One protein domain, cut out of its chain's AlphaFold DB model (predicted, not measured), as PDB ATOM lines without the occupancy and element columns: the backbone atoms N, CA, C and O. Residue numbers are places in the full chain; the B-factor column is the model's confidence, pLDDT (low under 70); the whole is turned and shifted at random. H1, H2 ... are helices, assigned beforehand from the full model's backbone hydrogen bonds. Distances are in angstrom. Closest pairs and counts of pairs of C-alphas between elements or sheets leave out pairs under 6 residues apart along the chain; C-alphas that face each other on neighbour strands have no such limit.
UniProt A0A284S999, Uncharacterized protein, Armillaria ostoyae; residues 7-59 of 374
ATOM      1  N   TYR A   7     216.610 200.597 245.701       90.12
ATOM      2  CA  TYR A   7     216.329 199.488 244.786       90.12
ATOM      3  C   TYR A   7     217.450 199.261 243.763       90.12
ATOM      4  O   TYR A   7     217.955 198.148 243.614       90.12
ATOM      5  N   LYS A   8     217.882 200.320 243.065       90.88
ATOM      6  CA  LYS A   8     218.944 200.220 242.053       90.88
ATOM      7  C   LYS A   8     220.279 199.821 242.680       90.88
ATOM      8  O   LYS A   8     220.984 198.995 242.106       90.88
ATOM      9  N   PHE A   9     220.613 200.378 243.843       91.81
ATOM     10  CA  PHE A   9     221.843 200.038 244.556       91.81
ATOM     11  C   PHE A   9     221.832 198.584 245.048       91.81
ATOM     12  O   PHE A   9     222.772 197.836 244.792       91.81
ATOM     13  N   TYR A  10     220.737 198.148 245.668       93.56
ATOM     14  CA  TYR A  10     220.571 196.771 246.122       93.56
ATOM     15  C   TYR A  10     220.666 195.774 244.957       93.56
ATOM     16  O   TYR A  10     221.439 194.820 245.010       93.56
ATOM     17  N   HIS A  11     219.968 196.025 243.846       91.69
ATOM     18  CA  HIS A  11     220.040 195.135 242.686       91.69
ATOM     19  C   HIS A  11     221.384 195.174 241.955       91.69
ATOM     20  O   HIS A  11     221.747 194.190 241.307       91.69
ATOM     21  N   MET A  12     222.147 196.263 242.065       93.50
ATOM     22  CA  MET A  12     223.548 196.272 241.650       93.50
ATOM     23  C   MET A  12     224.363 195.287 242.503       93.50
ATOM     24  O   MET A  12     225.082 194.477 241.926       93.50
ATOM     25  N   LEU A  13     224.208 195.277 243.834       93.12
ATOM     26  CA  LEU A  13     224.885 194.307 244.710       93.12
ATOM     27  C   LEU A  13     224.491 192.855 244.393       93.12
ATOM     28  O   LEU A  13     225.356 191.982 244.321       93.12
ATOM     29  N   VAL A  14     223.204 192.607 244.121       92.62
ATOM     30  CA  VAL A  14     222.708 191.288 243.689       92.62
ATOM     31  C   VAL A  14     223.397 190.846 242.396       92.62
ATOM     32  O   VAL A  14     223.891 189.725 242.320       92.62
ATOM     33  N   ARG A  15     223.496 191.733 241.396       91.94
ATOM     34  CA  ARG A  15     224.164 191.431 240.117       91.94
ATOM     35  C   ARG A  15     225.676 191.261 240.240       91.94
ATOM     36  O   ARG A  15     226.247 190.516 239.455       91.94
ATOM     37  N   LEU A  16     226.324 191.965 241.169       92.94
ATOM     38  CA  LEU A  16     227.749 191.772 241.455       92.94
ATOM     39  C   LEU A  16     228.010 190.418 242.125       92.94
ATOM     40  O   LEU A  16     229.082 189.855 241.939       92.94
ATOM     41  N   THR A  17     227.031 189.903 242.872       91.56
ATOM     42  CA  THR A  17     227.098 188.579 243.506       91.56
ATOM     43  C   THR A  17     226.866 187.450 242.499       91.56
ATOM     44  O   THR A  17     227.671 186.530 242.420       91.56
ATOM     45  N   ASP A  18     225.786 187.528 241.714       88.31
ATOM     46  CA  ASP A  18     225.510 186.603 240.610       88.31
ATOM     47  C   ASP A  18     224.966 187.373 239.401       88.31
ATOM     48  O   ASP A  18     223.801 187.786 239.352       88.31
ATOM     49  N   ASN A  19     225.820 187.560 238.396       88.38
ATOM     50  CA  ASN A  19     225.443 188.245 237.162       88.38
ATOM     51  C   ASN A  19     224.641 187.350 236.203       88.38
ATOM     52  O   ASN A  19     223.977 187.877 235.307       88.38
ATOM     53  N   SER A  20     224.677 186.027 236.398       89.19
ATOM     54  CA  SER A  20     224.004 185.044 235.547       89.19
ATOM     55  C   SER A  20     222.517 184.907 235.880       89.19
ATOM     56  O   SER A  20     221.729 184.509 235.023       89.19
ATOM     57  N   ARG A  21     222.125 185.286 237.109       81.06
ATOM     58  CA  ARG A  21     220.792 185.070 237.702       81.06
ATOM     59  C   ARG A  21     220.375 183.597 237.770       81.06
ATOM     60  O   ARG A  21     219.186 183.317 237.917       81.06
ATOM     61  N   LEU A  22     221.317 182.666 237.647       88.38
ATOM     62  CA  LEU A  22     221.042 181.234 237.735       88.38
ATOM     63  C   LEU A  22     220.860 180.795 239.191       88.38
ATOM     64  O   LEU A  22     220.114 179.854 239.455       88.38
ATOM     65  N   GLN A  23     221.513 181.485 240.129       88.19
ATOM     66  CA  GLN A  23     221.405 181.244 241.565       88.19
ATOM     67  C   GLN A  23     221.292 182.587 242.296       88.19
ATOM     68  O   GLN A  23     222.230 183.007 242.979       88.19
ATOM     69  N   PRO A  24     220.153 183.295 242.145       82.88
ATOM     70  CA  PRO A  24     219.996 184.596 242.767       82.88
ATOM     71  C   PRO A  24     220.110 184.465 244.295       82.88
ATOM     72  O   PRO A  24     219.532 183.540 244.877       82.88
ATOM     73  N   PRO A  25     220.832 185.381 244.963       89.38
ATOM     74  CA  PRO A  25     220.883 185.405 246.416       89.38
ATOM     75  C   PRO A  25     219.478 185.637 247.006       89.38
ATOM     76  O   PRO A  25     218.622 186.228 246.338       89.38
ATOM     77  N   PRO A  26     219.231 185.216 248.262       92.19
ATOM     78  CA  PRO A  26     217.967 185.481 248.943       92.19
ATOM     79  C   PRO A  26     217.627 186.972 248.947       92.19
ATOM     80  O   PRO A  26     218.511 187.805 249.152       92.19
ATOM     81  N   ASP A  27     216.346 187.307 248.781       92.38
ATOM     82  CA  ASP A  27     215.921 188.702 248.809       92.38
ATOM     83  C   ASP A  27     216.029 189.292 250.225       92.38
ATOM     84  O   ASP A  27     215.445 188.799 251.193       92.38
ATOM     85  N   ARG A  28     216.827 190.351 250.341       94.81
ATOM     86  CA  ARG A  28     217.114 191.130 251.543       94.81
ATOM     87  C   ARG A  28     216.800 192.608 251.344       94.81
ATOM     88  O   ARG A  28     217.238 193.410 252.164       94.81
ATOM     89  N   TYR A  29     216.053 192.985 250.303       93.81
ATOM     90  CA  TYR A  29     215.766 194.388 250.008       93.81
ATOM     91  C   TYR A  29     215.089 195.114 251.182       93.81
ATOM     92  O   TYR A  29     215.563 196.159 251.619       93.81
ATOM     93  N   GLU A  30     214.059 194.514 251.779       92.44
ATOM     94  CA  GLU A  30     213.367 195.084 252.945       92.44
ATOM     95  C   GLU A  30     214.290 195.242 254.163       92.44
ATOM     96  O   GLU A  30     214.249 196.245 254.873       92.44
ATOM     97  N   SER A  31     215.170 194.262 254.400       94.94
ATOM     98  CA  SER A  31     216.175 194.355 255.467       94.94
ATOM     99  C   SER A  31     217.194 195.456 255.172       94.94
ATOM    100  O   SER A  31     217.564 196.204 256.072       94.94
ATOM    101  N   PHE A  32     217.608 195.590 253.913       94.38
ATOM    102  CA  PHE A  32     218.514 196.638 253.460       94.38
ATOM    103  C   PHE A  32     217.919 198.034 253.680       94.38
ATOM    104  O   PHE A  32     218.613 198.899 254.207       94.38
ATOM    105  N   LEU A  33     216.636 198.243 253.355       92.69
ATOM    106  CA  LEU A  33     215.943 199.512 253.601       92.69
ATOM    107  C   LEU A  33     215.937 199.894 255.086       92.69
ATOM    108  O   LEU A  33     216.260 201.031 255.424       92.69
ATOM    109  N   ARG A  34     215.618 198.942 255.975       93.25
ATOM    110  CA  ARG A  34     215.607 199.177 257.430       93.25
ATOM    111  C   ARG A  34     216.991 199.537 257.958       93.25
ATOM    112  O   ARG A  34     217.141 200.565 258.608       93.25
ATOM    113  N   VAL A  35     218.006 198.746 257.602       94.81
ATOM    114  CA  VAL A  35     219.394 198.977 258.035       94.81
ATOM    115  C   VAL A  35     219.911 200.324 257.539       94.81
ATOM    116  O   VAL A  35     220.544 201.050 258.297       94.81
ATOM    117  N   MET A  36     219.632 200.680 256.283       92.56
ATOM    118  CA  MET A  36     219.999 201.983 255.723       92.56
ATOM    119  C   MET A  36     219.406 203.129 256.536       92.56
ATOM    120  O   MET A  36     220.120 204.060 256.901       92.56
ATOM    121  N   ARG A  37     218.116 203.035 256.849       92.56
ATOM    122  CA  ARG A  37     217.394 204.060 257.592       92.56
ATOM    123  C   ARG A  37     217.911 204.222 259.024       92.56
ATOM    124  O   ARG A  37     218.212 205.338 259.438       92.56
ATOM    125  N   GLU A  38     218.061 203.117 259.750       94.94
ATOM    126  CA  GLU A  38     218.631 203.110 261.104       94.94
ATOM    127  C   GLU A  38     220.066 203.650 261.103       94.94
ATOM    128  O   GLU A  38     220.429 204.461 261.954       94.94
ATOM    129  N   TRP A  39     220.875 203.260 260.113       94.69
ATOM    130  CA  TRP A  39     222.243 203.745 259.973       94.69
ATOM    131  C   TRP A  39     222.302 205.258 259.753       94.69
ATOM    132  O   TRP A  39     223.123 205.917 260.393       94.69
ATOM    133  N   CYS A  40     221.444 205.824 258.895       93.62
ATOM    134  CA  CYS A  40     221.394 207.272 258.671       93.62
ATOM    135  C   CYS A  40     221.046 208.023 259.965       93.62
ATOM    136  O   CYS A  40     221.745 208.970 260.328       93.62
ATOM    137  N   HIS A  41     220.043 207.550 260.710       94.38
ATOM    138  CA  HIS A  41     219.642 208.153 261.982       94.38
ATOM    139  C   HIS A  41     220.750 208.070 263.051       94.38
ATOM    140  O   HIS A  41     221.150 209.086 263.623       94.38
ATOM    141  N   ILE A  42     221.337 206.886 263.266       94.94
ATOM    142  CA  ILE A  42     222.448 206.693 264.217       94.94
ATOM    143  C   ILE A  42     223.660 207.541 263.825       94.94
ATOM    144  O   ILE A  42     224.351 208.095 264.684       94.94
ATOM    145  N   ARG A  43     223.941 207.661 262.524       94.88
ATOM    146  CA  ARG A  43     225.029 208.501 262.030       94.88
ATOM    147  C   ARG A  43     224.787 209.974 262.349       94.88
ATOM    148  O   ARG A  43     225.741 210.619 262.780       94.88
ATOM    149  N   ALA A  44     223.569 210.483 262.163       94.00
ATOM    150  CA  ALA A  44     223.223 211.852 262.538       94.00
ATOM    151  C   ALA A  44     223.451 212.069 264.044       94.00
ATOM    152  O   ALA A  44     224.248 212.922 264.426       94.00
ATOM    153  N   LEU A  45     222.896 211.206 264.900       94.88
ATOM    154  CA  LEU A  45     223.104 211.266 266.354       94.88
ATOM    155  C   LEU A  45     224.590 211.251 266.747       94.88
ATOM    156  O   LEU A  45     225.028 212.021 267.601       94.88
ATOM    157  N   LYS A  46     225.394 210.401 266.096       94.12
ATOM    158  CA  LYS A  46     226.842 210.328 266.323       94.12
ATOM    159  C   LYS A  46     227.561 211.613 265.913       94.12
ATOM    160  O   LYS A  46     228.501 212.010 266.593       94.12
ATOM    161  N   GLN A  47     227.166 212.233 264.803       92.50
ATOM    162  CA  GLN A  47     227.785 213.472 264.322       92.50
ATOM    163  C   GLN A  47     227.579 214.634 265.295       92.50
ATOM    164  O   GLN A  47     228.495 215.435 265.463       92.50
ATOM    165  N   PHE A  48     226.420 214.689 265.951       93.38
ATOM    166  CA  PHE A  48     226.102 215.710 266.952       93.38
ATOM    167  C   PHE A  48     226.502 215.314 268.380       93.38
ATOM    168  O   PHE A  48     226.494 216.147 269.275       93.38
ATOM    169  N   GLY A  49     226.930 214.068 268.597       92.56
ATOM    170  CA  GLY A  49     227.480 213.623 269.876       92.56
ATOM    171  C   GLY A  49     226.441 213.301 270.953       92.56
ATOM    172  O   GLY A  49     226.836 213.064 272.092       92.56
ATOM    173  N   HIS A  50     225.150 213.197 270.615       90.81
ATOM    174  CA  HIS A  50     224.069 212.956 271.589       90.81
ATOM    175  C   HIS A  50     224.206 211.642 272.372       90.81
ATOM    176  O   HIS A  50     223.696 211.515 273.479       90.81
ATOM    177  N   GLY A  51     224.966 210.667 271.862       86.62
ATOM    178  CA  GLY A  51     225.305 209.457 272.621       86.62
ATOM    179  C   GLY A  51     226.153 209.708 273.881       86.62
ATOM    180  O   GLY A  51     226.293 208.803 274.699       86.62
ATOM    181  N   HIS A  52     226.728 210.906 274.037       88.19
ATOM    182  CA  HIS A  52     227.539 211.309 275.189       88.19
ATOM    183  C   HIS A  52     226.821 212.283 276.137       88.19
ATOM    184  O   HIS A  52     227.379 212.633 277.177       88.19
ATOM    185  N   GLU A  53     225.612 212.728 275.798       89.56
ATOM    186  CA  GLU A  53     224.830 213.634 276.635       89.56
ATOM    187  C   GLU A  53     224.096 212.876 277.743       89.56
ATOM    188  O   GLU A  53     223.725 211.714 277.584       89.56
ATOM    189  N   THR A  54     223.835 213.537 278.874       88.06
ATOM    190  CA  THR A  54     223.173 212.920 280.040       88.06
ATOM    191  C   THR A  54     221.787 212.348 279.710       88.06
ATOM    192  O   THR A  54     221.384 211.360 280.315       88.06
ATOM    193  N   GLY A  55     221.065 212.952 278.757       87.00
ATOM    194  CA  GLY A  55     219.768 212.467 278.269       87.00
ATOM    195  C   GLY A  55     219.862 211.415 277.156       87.00
ATOM    196  O   GLY A  55     218.836 210.884 276.736       87.00
ATOM    197  N   GLY A  56     221.069 211.111 276.669       89.69
ATOM    198  CA  GLY A  56     221.292 210.220 275.537       89.69
ATOM    199  C   GLY A  56     220.497 210.623 274.292       89.69
ATOM    200  O   GLY A  56     220.158 211.784 274.086       89.69
ATOM    201  N   VAL A  57     220.150 209.626 273.473       89.25
ATOM    202  CA  VAL A  57     219.340 209.819 272.258       89.25
ATOM    203  C   VAL A  57     217.937 210.343 272.582       89.25
ATOM    204  O   VAL A  57     217.422 211.184 271.851       89.25
ATOM    205  N   GLU A  58     217.337 209.902 273.689       89.31
ATOM    206  CA  GLU A  58     215.993 210.325 274.118       89.31
ATOM    207  C   GLU A  58     215.930 211.812 274.499       89.31
ATOM    208  O   GLU A  58     214.862 212.419 274.452       89.31
ATOM    209  N   GLY A  59     217.072 212.408 274.855       91.00
ATOM    210  CA  GLY A  59     217.197 213.826 275.177       91.00
ATOM    211  C   GLY A  59     217.309 214.756 273.968       91.00
ATOM    212  O   GLY A  59     217.310 215.970 274.173       91.00
TER     213      GLY A  59
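This is residues 7 to 59 of the 374 residues of an uncharacterized protein of Armillaria ostoyae (UniProt A0A284S999). One long helix, H2, makes the middle of a thin rod, with the short helix H1 set steeply to it near its first residues and a loop, residues 18 to 28, joining the two. Past the other end of H2, residues 49 to 59 make a small curled tail with no named helix. The printed part has 53 residues, with H1 then H2 along the chain and no named strand; its class is all helix. It is extended, with a radius of gyration of the C-alphas of 16.8 A and spans of 53 by 15 by 14 A.

H2, residues 29 to 48, and H1, residues 7 to 17, only just touch, with 3 pairs of C-alphas within 8 A. The closest C-alphas are those of Tyr 10 and Tyr 29, 6.6 A apart. H2 touches H1 with residues 29 to 32 alone. The helices run opposite ways at a steep tilt of 69 degrees, only just short of about perpendicular. In H1 and H2 every O i to N i+4 pair is within hydrogen-bond range.

H2 spans 29.1 A from C-alpha 29 at (215.766, 194.388, 250.008) to C-alpha 48 at (226.102, 215.710, 266.952). H1 spans 15.4 A, beginning at C-alpha 7 at (216.329, 199.488, 244.786).

The C-alphas farthest apart, those of Leu 22 and Thr 54, are 52.9 A apart. The link from H1 to H2 is long, and its residues 18 to 23 stand free, as do residues 34 to 41 of H2. The printed part has no cut, and no printed residue is under 70 in pLDDT.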